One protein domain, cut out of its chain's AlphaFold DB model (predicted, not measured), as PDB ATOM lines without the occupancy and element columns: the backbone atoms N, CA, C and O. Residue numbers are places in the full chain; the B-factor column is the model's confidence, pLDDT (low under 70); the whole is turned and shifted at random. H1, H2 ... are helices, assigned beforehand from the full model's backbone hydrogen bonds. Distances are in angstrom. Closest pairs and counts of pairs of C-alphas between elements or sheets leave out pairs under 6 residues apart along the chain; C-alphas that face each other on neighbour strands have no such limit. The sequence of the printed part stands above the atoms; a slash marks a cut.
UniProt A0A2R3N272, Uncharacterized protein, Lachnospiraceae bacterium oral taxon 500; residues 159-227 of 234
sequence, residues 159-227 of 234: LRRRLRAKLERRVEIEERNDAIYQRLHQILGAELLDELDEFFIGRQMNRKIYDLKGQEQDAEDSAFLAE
ATOM      1  N   LEU A 159      84.369 -19.121  53.656       94.88
ATOM      2  CA  LEU A 159      85.300 -18.218  54.335       94.88
ATOM      3  C   LEU A 159      86.715 -18.801  54.359       94.88
ATOM      4  O   LEU A 159      87.658 -18.096  54.010       94.88
ATOM      5  N   ARG A 160      86.870 -20.094  54.667       91.81
ATOM      6  CA  ARG A 160      88.170 -20.782  54.632       91.81
ATOM      7  C   ARG A 160      88.798 -20.771  53.239       91.81
ATOM      8  O   ARG A 160      89.989 -20.506  53.123       91.81
ATOM      9  N   ARG A 161      88.020 -21.014  52.175       93.25
ATOM     10  CA  ARG A 161      88.515 -20.916  50.785       93.25
ATOM     11  C   ARG A 161      88.984 -19.502  50.453       93.25
ATOM     12  O   ARG A 161      90.074 -19.334  49.916       93.25
ATOM     13  N   ARG A 162      88.183 -18.488  50.797       94.19
ATOM     14  CA  ARG A 162      88.530 -17.076  50.572       94.19
ATOM     15  C   ARG A 162      89.768 -16.659  51.361       94.19
ATOM     16  O   ARG A 162      90.588 -15.917  50.830       94.19
ATOM     17  N   LEU A 163      89.904 -17.134  52.598       90.06
ATOM     18  CA  LEU A 163      91.081 -16.888  53.424       90.06
ATOM     19  C   LEU A 163      92.329 -17.504  52.784       90.06
ATOM     20  O   LEU A 163      93.293 -16.781  52.576       90.06
ATOM     21  N   ARG A 164      92.277 -18.780  52.371       87.81
ATOM     22  CA  ARG A 164      93.396 -19.438  51.669       87.81
ATOM     23  C   ARG A 164      93.851 -18.662  50.437       87.81
ATOM     24  O   ARG A 164      95.022 -18.330  50.342       87.81
ATOM     25  N   ALA A 165      92.921 -18.277  49.562       90.56
ATOM     26  CA  ALA A 165      93.258 -17.515  48.358       90.56
ATOM     27  C   ALA A 165      93.921 -16.158  48.674       90.56
ATOM     28  O   ALA A 165      94.804 -15.702  47.950       90.56
ATOM     29  N   LYS A 166      93.510 -15.493  49.764       90.62
ATOM     30  CA  LYS A 166      94.146 -14.246  50.211       90.62
ATOM     31  C   LYS A 166      95.538 -14.477  50.794       90.62
ATOM     32  O   LYS A 166      96.412 -13.654  50.545       90.62
ATOM     33  N   LEU A 167      95.730 -15.561  51.542       87.19
ATOM     34  CA  LEU A 167      97.030 -15.930  52.100       87.19
ATOM     35  C   LEU A 167      98.022 -16.301  50.997       87.19
ATOM     36  O   LEU A 167      99.106 -15.735  50.962       87.19
ATOM     37  N   GLU A 168      97.619 -17.137  50.037       86.69
ATOM     38  CA  GLU A 168      98.422 -17.439  48.841       86.69
ATOM     39  C   GLU A 168      98.829 -16.152  48.117       86.69
ATOM     40  O   GLU A 168     100.004 -15.933  47.827       86.69
ATOM     41  N   ARG A 169      97.876 -15.233  47.905       87.69
ATOM     42  CA  ARG A 169      98.172 -13.950  47.266       87.69
ATOM     43  C   ARG A 169      99.123 -13.075  48.084       87.69
ATOM     44  O   ARG A 169      99.903 -12.334  47.485       87.69
ATOM     45  N   ARG A 170      99.045 -13.114  49.417       83.75
ATOM     46  CA  ARG A 170      99.984 -12.401  50.291       83.75
ATOM     47  C   ARG A 170     101.392 -12.948  50.076       83.75
ATOM     48  O   ARG A 170     102.251 -12.176  49.668       83.75
ATOM     49  N   VAL A 171     101.573 -14.264  50.202       81.50
ATOM     50  CA  VAL A 171     102.864 -14.946  49.998       81.50
ATOM     51  C   VAL A 171     103.451 -14.635  48.615       81.50
ATOM     52  O   VAL A 171     104.608 -14.240  48.514       81.50
ATOM     53  N   GLU A 172     102.652 -14.685  47.543       85.81
ATOM     54  CA  GLU A 172     103.118 -14.313  46.194       85.81
ATOM     55  C   GLU A 172     103.631 -12.865  46.091       85.81
ATOM     56  O   GLU A 172     104.483 -12.553  45.254       85.81
ATOM     57  N   ILE A 173     103.030 -11.933  46.837       82.38
ATOM     58  CA  ILE A 173     103.457 -10.529  46.854       82.38
ATOM     59  C   ILE A 173     104.758 -10.397  47.641       82.38
ATOM     60  O   ILE A 173     105.657  -9.704  47.172       82.38
ATOM     61  N   GLU A 174     104.876 -11.086  48.776       79.81
ATOM     62  CA  GLU A 174     106.094 -11.129  49.592       79.81
ATOM     63  C   GLU A 174     107.277 -11.668  48.784       79.81
ATOM     64  O   GLU A 174     108.281 -10.977  48.630       79.81
ATOM     65  N   GLU A 175     107.123 -12.835  48.152       82.56
ATOM     66  CA  GLU A 175     108.159 -13.435  47.304       82.56
ATOM     67  C   GLU A 175     108.548 -12.532  46.127       82.56
ATOM     68  O   GLU A 175     109.726 -12.421  45.772       82.56
ATOM     69  N   ARG A 176     107.568 -11.856  45.510       84.19
ATOM     70  CA  ARG A 176     107.828 -10.922  44.407       84.19
ATOM     71  C   ARG A 176     108.609  -9.702  44.887       84.19
ATOM     72  O   ARG A 176     109.521  -9.272  44.181       84.19
ATOM     73  N   ASN A 177     108.260  -9.149  46.044       80.62
ATOM     74  CA  ASN A 177     108.947  -7.997  46.624       80.62
ATOM     75  C   ASN A 177     110.382  -8.361  47.023       80.62
ATOM     76  O   ASN A 177     111.307  -7.650  46.627       80.62
ATOM     77  N   ASP A 178     110.577  -9.506  47.686       80.50
ATOM     78  CA  ASP A 178     111.895 -10.063  48.014       80.50
ATOM     79  C   ASP A 178     112.761 -10.202  46.753       80.50
ATOM     80  O   ASP A 178     113.907  -9.749  46.714       80.50
ATOM     81  N   ALA A 179     112.205 -10.783  45.685       83.44
ATOM     82  CA  ALA A 179     112.919 -10.972  44.426       83.44
ATOM     83  C   ALA A 179     113.285  -9.642  43.746       83.44
ATOM     84  O   ALA A 179     114.367  -9.529  43.168       83.44
ATOM     85  N   ILE A 180     112.405  -8.634  43.794       83.88
ATOM     86  CA  ILE A 180     112.698  -7.291  43.272       83.88
ATOM     87  C   ILE A 180     113.841  -6.660  44.069       83.88
ATOM     88  O   ILE A 180     114.804  -6.188  43.467       83.88
ATOM     89  N   TYR A 181     113.773  -6.696  45.400       82.06
ATOM     90  CA  TYR A 181     114.778  -6.082  46.265       82.06
ATOM     91  C   TYR A 181     116.148  -6.763  46.129       82.06
ATOM     92  O   TYR A 181     117.159  -6.086  45.950       82.06
ATOM     93  N   GLN A 182     116.193  -8.100  46.092       82.50
ATOM     94  CA  GLN A 182     117.427  -8.850  45.822       82.50
ATOM     95  C   GLN A 182     118.056  -8.465  44.477       82.50
ATOM     96  O   GLN A 182     119.274  -8.315  44.382       82.50
ATOM     97  N   ARG A 183     117.241  -8.272  43.432       86.25
ATOM     98  CA  ARG A 183     117.729  -7.832  42.115       86.25
ATOM     99  C   ARG A 183     118.243  -6.397  42.146       86.25
ATOM    100  O   ARG A 183     119.296  -6.137  41.573       86.25
ATOM    101  N   LEU A 184     117.540  -5.482  42.814       82.88
ATOM    102  CA  LEU A 184     118.009  -4.105  42.989       82.88
ATOM    103  C   LEU A 184     119.358  -4.079  43.706       82.88
ATOM    104  O   LEU A 184     120.280  -3.417  43.238       82.88
ATOM    105  N   HIS A 185     119.502  -4.878  44.763       82.94
ATOM    106  CA  HIS A 185     120.755  -5.026  45.494       82.94
ATOM    107  C   HIS A 185     121.902  -5.537  44.611       82.94
ATOM    108  O   HIS A 185     123.003  -4.999  44.666       82.94
ATOM    109  N   GLN A 186     121.651  -6.534  43.755       87.19
ATOM    110  CA  GLN A 186     122.659  -7.050  42.818       87.19
ATOM    111  C   GLN A 186     123.092  -6.024  41.759       87.19
ATOM    112  O   GLN A 186     124.243  -6.052  41.332       87.19
ATOM    113  N   ILE A 187     122.185  -5.147  41.312       89.88
ATOM    114  CA  ILE A 187     122.458  -4.157  40.256       89.88
ATOM    115  C   ILE A 187     123.140  -2.907  40.821       89.88
ATOM    116  O   ILE A 187     124.077  -2.393  40.213       89.88
ATOM    117  N   LEU A 188     122.641  -2.395  41.947       86.44
ATOM    118  CA  LEU A 188     123.013  -1.086  42.490       86.44
ATOM    119  C   LEU A 188     124.079  -1.174  43.589       86.44
ATOM    120  O   LEU A 188     124.749  -0.182  43.867       86.44
ATOM    121  N   GLY A 189     124.260  -2.350  44.194       85.06
ATOM    122  CA  GLY A 189     125.095  -2.523  45.377       85.06
ATOM    123  C   GLY A 189     124.413  -2.033  46.657       85.06
ATOM    124  O   GLY A 189     123.373  -1.376  46.629       85.06
ATOM    125  N   ALA A 190     124.998  -2.385  47.803       82.56
ATOM    126  CA  ALA A 190     124.413  -2.119  49.118       82.56
ATOM    127  C   ALA A 190     124.297  -0.619  49.436       82.56
ATOM    128  O   ALA A 190     123.243  -0.169  49.866       82.56
ATOM    129  N   GLU A 191     125.360   0.148  49.179       81.69
ATOM    130  CA  GLU A 191     125.472   1.553  49.594       81.69
ATOM    131  C   GLU A 191     124.443   2.451  48.894       81.69
ATOM    132  O   GLU A 191     123.712   3.184  49.551       81.69
ATOM    133  N   LEU A 192     124.321   2.339  47.565       83.81
ATOM    134  CA  LEU A 192     123.344   3.120  46.805       83.81
ATOM    135  C   LEU A 192     121.902   2.688  47.114       83.81
ATOM    136  O   LEU A 192     120.998   3.518  47.097       83.81
ATOM    137  N   LEU A 193     121.668   1.402  47.396       82.56
ATOM    138  CA  LEU A 193     120.339   0.925  47.775       82.56
ATOM    139  C   LEU A 193     119.906   1.483  49.138       82.56
ATOM    140  O   LEU A 193     118.766   1.912  49.261       82.56
ATOM    141  N   ASP A 194     120.815   1.546  50.117       82.31
ATOM    142  CA  ASP A 194     120.537   2.142  51.429       82.31
ATOM    143  C   ASP A 194     120.218   3.656  51.307       82.31
ATOM    144  O   ASP A 194     119.302   4.147  51.971       82.31
ATOM    145  N   GLU A 195     120.899   4.398  50.419       84.50
ATOM    146  CA  GLU A 195     120.572   5.810  50.128       84.50
ATOM    147  C   GLU A 195     119.184   5.971  49.480       84.50
ATOM    148  O   GLU A 195     118.419   6.877  49.827       84.50
ATOM    149  N   LEU A 196     118.839   5.088  48.536       83.69
ATOM    150  CA  LEU A 196     117.530   5.091  47.880       83.69
ATOM    151  C   LEU A 196     116.409   4.712  48.850       83.69
ATOM    152  O   LEU A 196     115.342   5.330  48.808       83.69
ATOM    153  N   ASP A 197     116.646   3.748  49.737       83.25
ATOM    154  CA  ASP A 197     115.718   3.398  50.807       83.25
ATOM    155  C   ASP A 197     115.469   4.611  51.715       83.25
ATOM    156  O   ASP A 197     114.318   4.958  51.983       83.25
ATOM    157  N   GLU A 198     116.518   5.332  52.126       82.62
ATOM    158  CA  GLU A 198     116.357   6.544  52.938       82.62
ATOM    159  C   GLU A 198     115.540   7.631  52.214       82.62
ATOM    160  O   GLU A 198     114.702   8.286  52.843       82.62
ATOM    161  N   PHE A 199     115.730   7.790  50.901       82.44
ATOM    162  CA  PHE A 199     115.020   8.784  50.092       82.44
ATOM    163  C   PHE A 199     113.543   8.435  49.843       82.44
ATOM    164  O   PHE A 199     112.677   9.299  49.987       82.44
ATOM    165  N   PHE A 200     113.238   7.193  49.452       80.44
ATOM    166  CA  PHE A 200     111.887   6.789  49.034       80.44
ATOM    167  C   PHE A 200     111.003   6.296  50.181       80.44
ATOM    168  O   PHE A 200     109.784   6.457  50.120       80.44
ATOM    169  N   ILE A 201     111.592   5.687  51.210       75.38
ATOM    170  CA  ILE A 201     110.854   5.051  52.313       75.38
ATOM    171  C   ILE A 201     110.854   5.957  53.547       75.38
ATOM    172  O   ILE A 201     109.885   5.991  54.305       75.38
ATOM    173  N   GLY A 202     111.906   6.762  53.707       65.19
ATOM    174  CA  GLY A 202     112.064   7.683  54.821       65.19
ATOM    175  C   GLY A 202     112.492   6.980  56.111       65.19
ATOM    176  O   GLY A 202     112.078   5.867  56.433       65.19
ATOM    177  N   ARG A 203     113.294   7.681  56.921       53.62
ATOM    178  CA  ARG A 203     113.957   7.168  58.138       53.62
ATOM    179  C   ARG A 203     113.012   6.622  59.237       53.62
ATOM    180  O   ARG A 203     113.487   6.039  60.206       53.62
ATOM    181  N   GLN A 204     111.694   6.829  59.126       48.50
ATOM    182  CA  GLN A 204     110.681   6.353  60.085       48.50
ATOM    183  C   GLN A 204     109.980   5.047  59.681       48.50
ATOM    184  O   GLN A 204     109.279   4.459  60.505       48.50
ATOM    185  N   MET A 205     110.162   4.571  58.450       43.94
ATOM    186  CA  MET A 205     109.604   3.300  58.007       43.94
ATOM    187  C   MET A 205     110.693   2.220  58.048       43.94
ATOM    188  O   MET A 205     111.680   2.263  57.325       43.94
ATOM    189  N   ASN A 206     110.528   1.265  58.967       46.81
ATOM    190  CA  ASN A 206     111.458   0.156  59.187       46.81
ATOM    191  C   ASN A 206     111.669  -0.682  57.909       46.81
ATOM    192  O   ASN A 206     110.711  -0.925  57.177       46.81
ATOM    193  N   ARG A 207     112.867  -1.278  57.759       44.75
ATOM    194  CA  ARG A 207     113.234  -2.348  56.788       44.75
ATOM    195  C   ARG A 207     112.184  -3.468  56.599       44.75
ATOM    196  O   ARG A 207     112.215  -4.187  55.607       44.75
ATOM    197  N   LYS A 208     111.226  -3.588  57.523       49.69
ATOM    198  CA  LYS A 208     110.071  -4.501  57.511       49.69
ATOM    199  C   LYS A 208     109.064  -4.291  56.365       49.69
ATOM    200  O   LYS A 208     108.103  -5.046  56.288       49.69
ATOM    201  N   ILE A 209     109.212  -3.273  55.512       55.25
ATOM    202  CA  ILE A 209     108.310  -3.079  54.355       55.25
ATOM    203  C   ILE A 209     108.510  -4.158  53.290       55.25
ATOM    204  O   ILE A 209     107.545  -4.544  52.629       55.25
ATOM    205  N   TYR A 210     109.739  -4.652  53.145       53.66
ATOM    206  CA  TYR A 210     110.067  -5.698  52.179       53.66
ATOM    207  C   TYR A 210     110.284  -7.050  52.853       53.66
ATOM    208  O   TYR A 210     109.878  -8.060  52.295       53.66
ATOM    209  N   ASP A 211     110.814  -7.064  54.079       54.78
ATOM    210  CA  ASP A 211     110.918  -8.275  54.900       54.78
ATOM    211  C   ASP A 211     109.586  -8.557  55.617       54.78
ATOM    212  O   ASP A 211     109.404  -8.293  56.811       54.78
ATOM    213  N   LEU A 212     108.610  -9.016  54.831       53.88
ATOM    214  CA  LEU A 212     107.253  -9.332  55.280       53.88
ATOM    215  C   LEU A 212     107.180 -10.661  56.061       53.88
ATOM    216  O   LEU A 212     106.230 -10.849  56.811       53.88
ATOM    217  N   LYS A 213     108.236 -11.491  55.986       48.12
ATOM    218  CA  LYS A 213     108.382 -12.810  56.642       48.12
ATOM    219  C   LYS A 213     108.557 -12.771  58.167       48.12
ATOM    220  O   LYS A 213     108.689 -13.806  58.819       48.12
ATOM    221  N   GLY A 214     108.689 -11.574  58.738       50.44
ATOM    222  CA  GLY A 214     108.947 -11.354  60.162       50.44
ATOM    223  C   GLY A 214     107.701 -11.032  60.987       50.44
ATOM    224  O   GLY A 214     107.844 -10.495  62.091       50.44
ATOM    225  N   GLN A 215     106.491 -11.258  60.461       53.44
ATOM    226  CA  GLN A 215     105.252 -11.029  61.207       53.44
ATOM    227  C   GLN A 215     104.842 -12.305  61.952       53.44
ATOM    228  O   GLN A 215     104.857 -13.397  61.396       53.44
ATOM    229  N   GLU A 216     104.420 -12.175  63.215       50.44
ATOM    230  CA  GLU A 216     103.960 -13.290  64.071       50.44
ATOM    231  C   GLU A 216     102.794 -14.112  63.462       50.44
ATOM    232  O   GLU A 216     102.457 -15.171  63.981       50.44
ATOM    233  N   GLN A 217     102.208 -13.662  62.344       53.78
ATOM    234  CA  GLN A 217     101.121 -14.320  61.610       53.78
ATOM    235  C   GLN A 217     101.592 -15.394  60.608       53.78
ATOM    236  O   GLN A 217     100.801 -16.260  60.238       53.78
ATOM    237  N   ASP A 218     102.870 -15.421  60.209       59.81
ATOM    238  CA  ASP A 218     103.337 -16.335  59.151       59.81
ATOM    239  C   ASP A 218     103.322 -17.811  59.558       59.81
ATOM    240  O   ASP A 218     103.099 -18.683  58.716       59.81
ATOM    241  N   ALA A 219     103.507 -18.117  60.846       60.56
ATOM    242  CA  ALA A 219     103.444 -19.488  61.348       60.56
ATOM    243  C   ALA A 219     102.008 -20.042  61.346       60.56
ATOM    244  O   ALA A 219     101.796 -21.194  60.961       60.56
ATOM    245  N   GLU A 220     101.024 -19.225  61.734       63.22
ATOM    246  CA  GLU A 220      99.605 -19.606  61.734       63.22
ATOM    247  C   GLU A 220      99.062 -19.729  60.305       63.22
ATOM    248  O   GLU A 220      98.375 -20.699  59.978       63.22
ATOM    249  N   ASP A 221      99.445 -18.804  59.425       67.88
ATOM    250  CA  ASP A 221      99.033 -18.816  58.024       67.88
ATOM    251  C   ASP A 221      99.662 -19.982  57.250       67.88
ATOM    252  O   ASP A 221      98.977 -20.665  56.481       67.88
ATOM    253  N   SER A 222     100.941 -20.282  57.508       65.81
ATOM    254  CA  SER A 222     101.627 -21.444  56.928       65.81
ATOM    255  C   SER A 222     101.031 -22.764  57.417       65.81
ATOM    256  O   SER A 222     100.840 -23.683  56.619       65.81
ATOM    257  N   ALA A 223     100.691 -22.868  58.707       70.50
ATOM    258  CA  ALA A 223     100.028 -24.049  59.260       70.50
ATOM    259  C   ALA A 223      98.640 -24.265  58.630       70.50
ATOM    260  O   ALA A 223      98.315 -25.377  58.212       70.50
ATOM    261  N   PHE A 224      97.852 -23.197  58.475       72.75
ATOM    262  CA  PHE A 224      96.527 -23.259  57.854       72.75
ATOM    263  C   PHE A 224      96.571 -23.637  56.361       72.75
ATOM    264  O   PHE A 224      95.704 -24.375  55.879       72.75
ATOM    265  N   LEU A 225      97.578 -23.167  55.616       69.50
ATOM    266  CA  LEU A 225      97.807 -23.582  54.227       69.50
ATOM    267  C   LEU A 225      98.258 -25.051  54.135       69.50
ATOM    268  O   LEU A 225      97.791 -25.779  53.256       69.50
ATOM    269  N   ALA A 226      99.106 -25.512  55.061       71.06
ATOM    270  CA  ALA A 226      99.609 -26.887  55.093       71.06
ATOM    271  C   ALA A 226      98.525 -27.925  55.447       71.06
ATOM    272  O   ALA A 226      98.479 -28.995  54.835       71.06
ATOM    273  N   GLU A 227      97.611 -27.617  56.375       65.44
ATOM    274  CA  GLU A 227      96.502 -28.516  56.744       65.44
ATOM    275  C   GLU A 227      95.541 -28.801  55.572       65.44
ATOM    276  O   GLU A 227      94.983 -29.895  55.464       65.44
TER     277      GLU A 227
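Overview. This is residues 159 to 227 of the 234 residues of an uncharacterized protein of Lachnospiraceae bacterium oral taxon 500 (UniProt A0A2R3N272). One long helix, H1, makes the long axis of this domain; at its far end the backbone turns a corner into the short helix H2, which folds back, and a long link then runs back along H1 to a second short helix, H3, that packs on H1 near its first end. The two short helices thus sit toward opposite ends of H1, and the long link between them has no named element. You have 69 printed residues with three named helices, H1, H2 and H3 in that order, and no named strand; the class is all helix. The whole is loose, with a radius of gyration of the C-alphas of 15.0 A, and elongated, with spans of 43 by 25 by 17 A.

Arrangement. Begin with H1, residues 159 to 188, the longest helix. Look next at H2, residues 190 to 200, joined to H1 by a tight link of one residue, Gly 189. H1 and H2 are close but not clearly touching; their closest C-alphas, those of His 185 and Leu 193, are 6.4 A apart. Their lines stand at a steep tilt of 57 degrees, and they run opposite ways. Go on to H3, residues 218 to 227, which touches H1; of H1, residues 164 to 167 alone touch H3. The closest C-alphas of the two are those of Arg 164 and Leu 225, 6.6 A apart. H1 and H3 run opposite ways at a steep tilt of 53 degrees. H2 and H3 are apart. In the backbones of H1, H2 and H3 you will find every O i to N i+4 pair within hydrogen-bond range.

Along the chain. Find C-alpha 159 at (85.300, -18.218, 54.335); from there H1 runs 43.1 A to C-alpha 188 at (123.013, -1.086, 42.490). H2 starts at C-alpha 190 and measures 15.4 A to C-alpha 200. H3 starts at C-alpha 218 and measures 14.2 A to C-alpha 227, which you find at (96.502, -28.516, 56.744).

Size, cuts and confidence. The two C-alphas farthest apart are those of Leu 159 and Glu 191, 45.0 A, while the first and last printed C-alphas, those of Leu 159 and Glu 227, are 15.4 A apart. The printed part has no cut. The link from H2 to H3, residues 201 to 217, is long, and its C-alphas lie 4 to 18 A from the mean of the C-alphas. In the B-factor column the mean pLDDT of the printed part is 74.6; look for values under 70 at residues 202 to 222, residue 225 and residue 227.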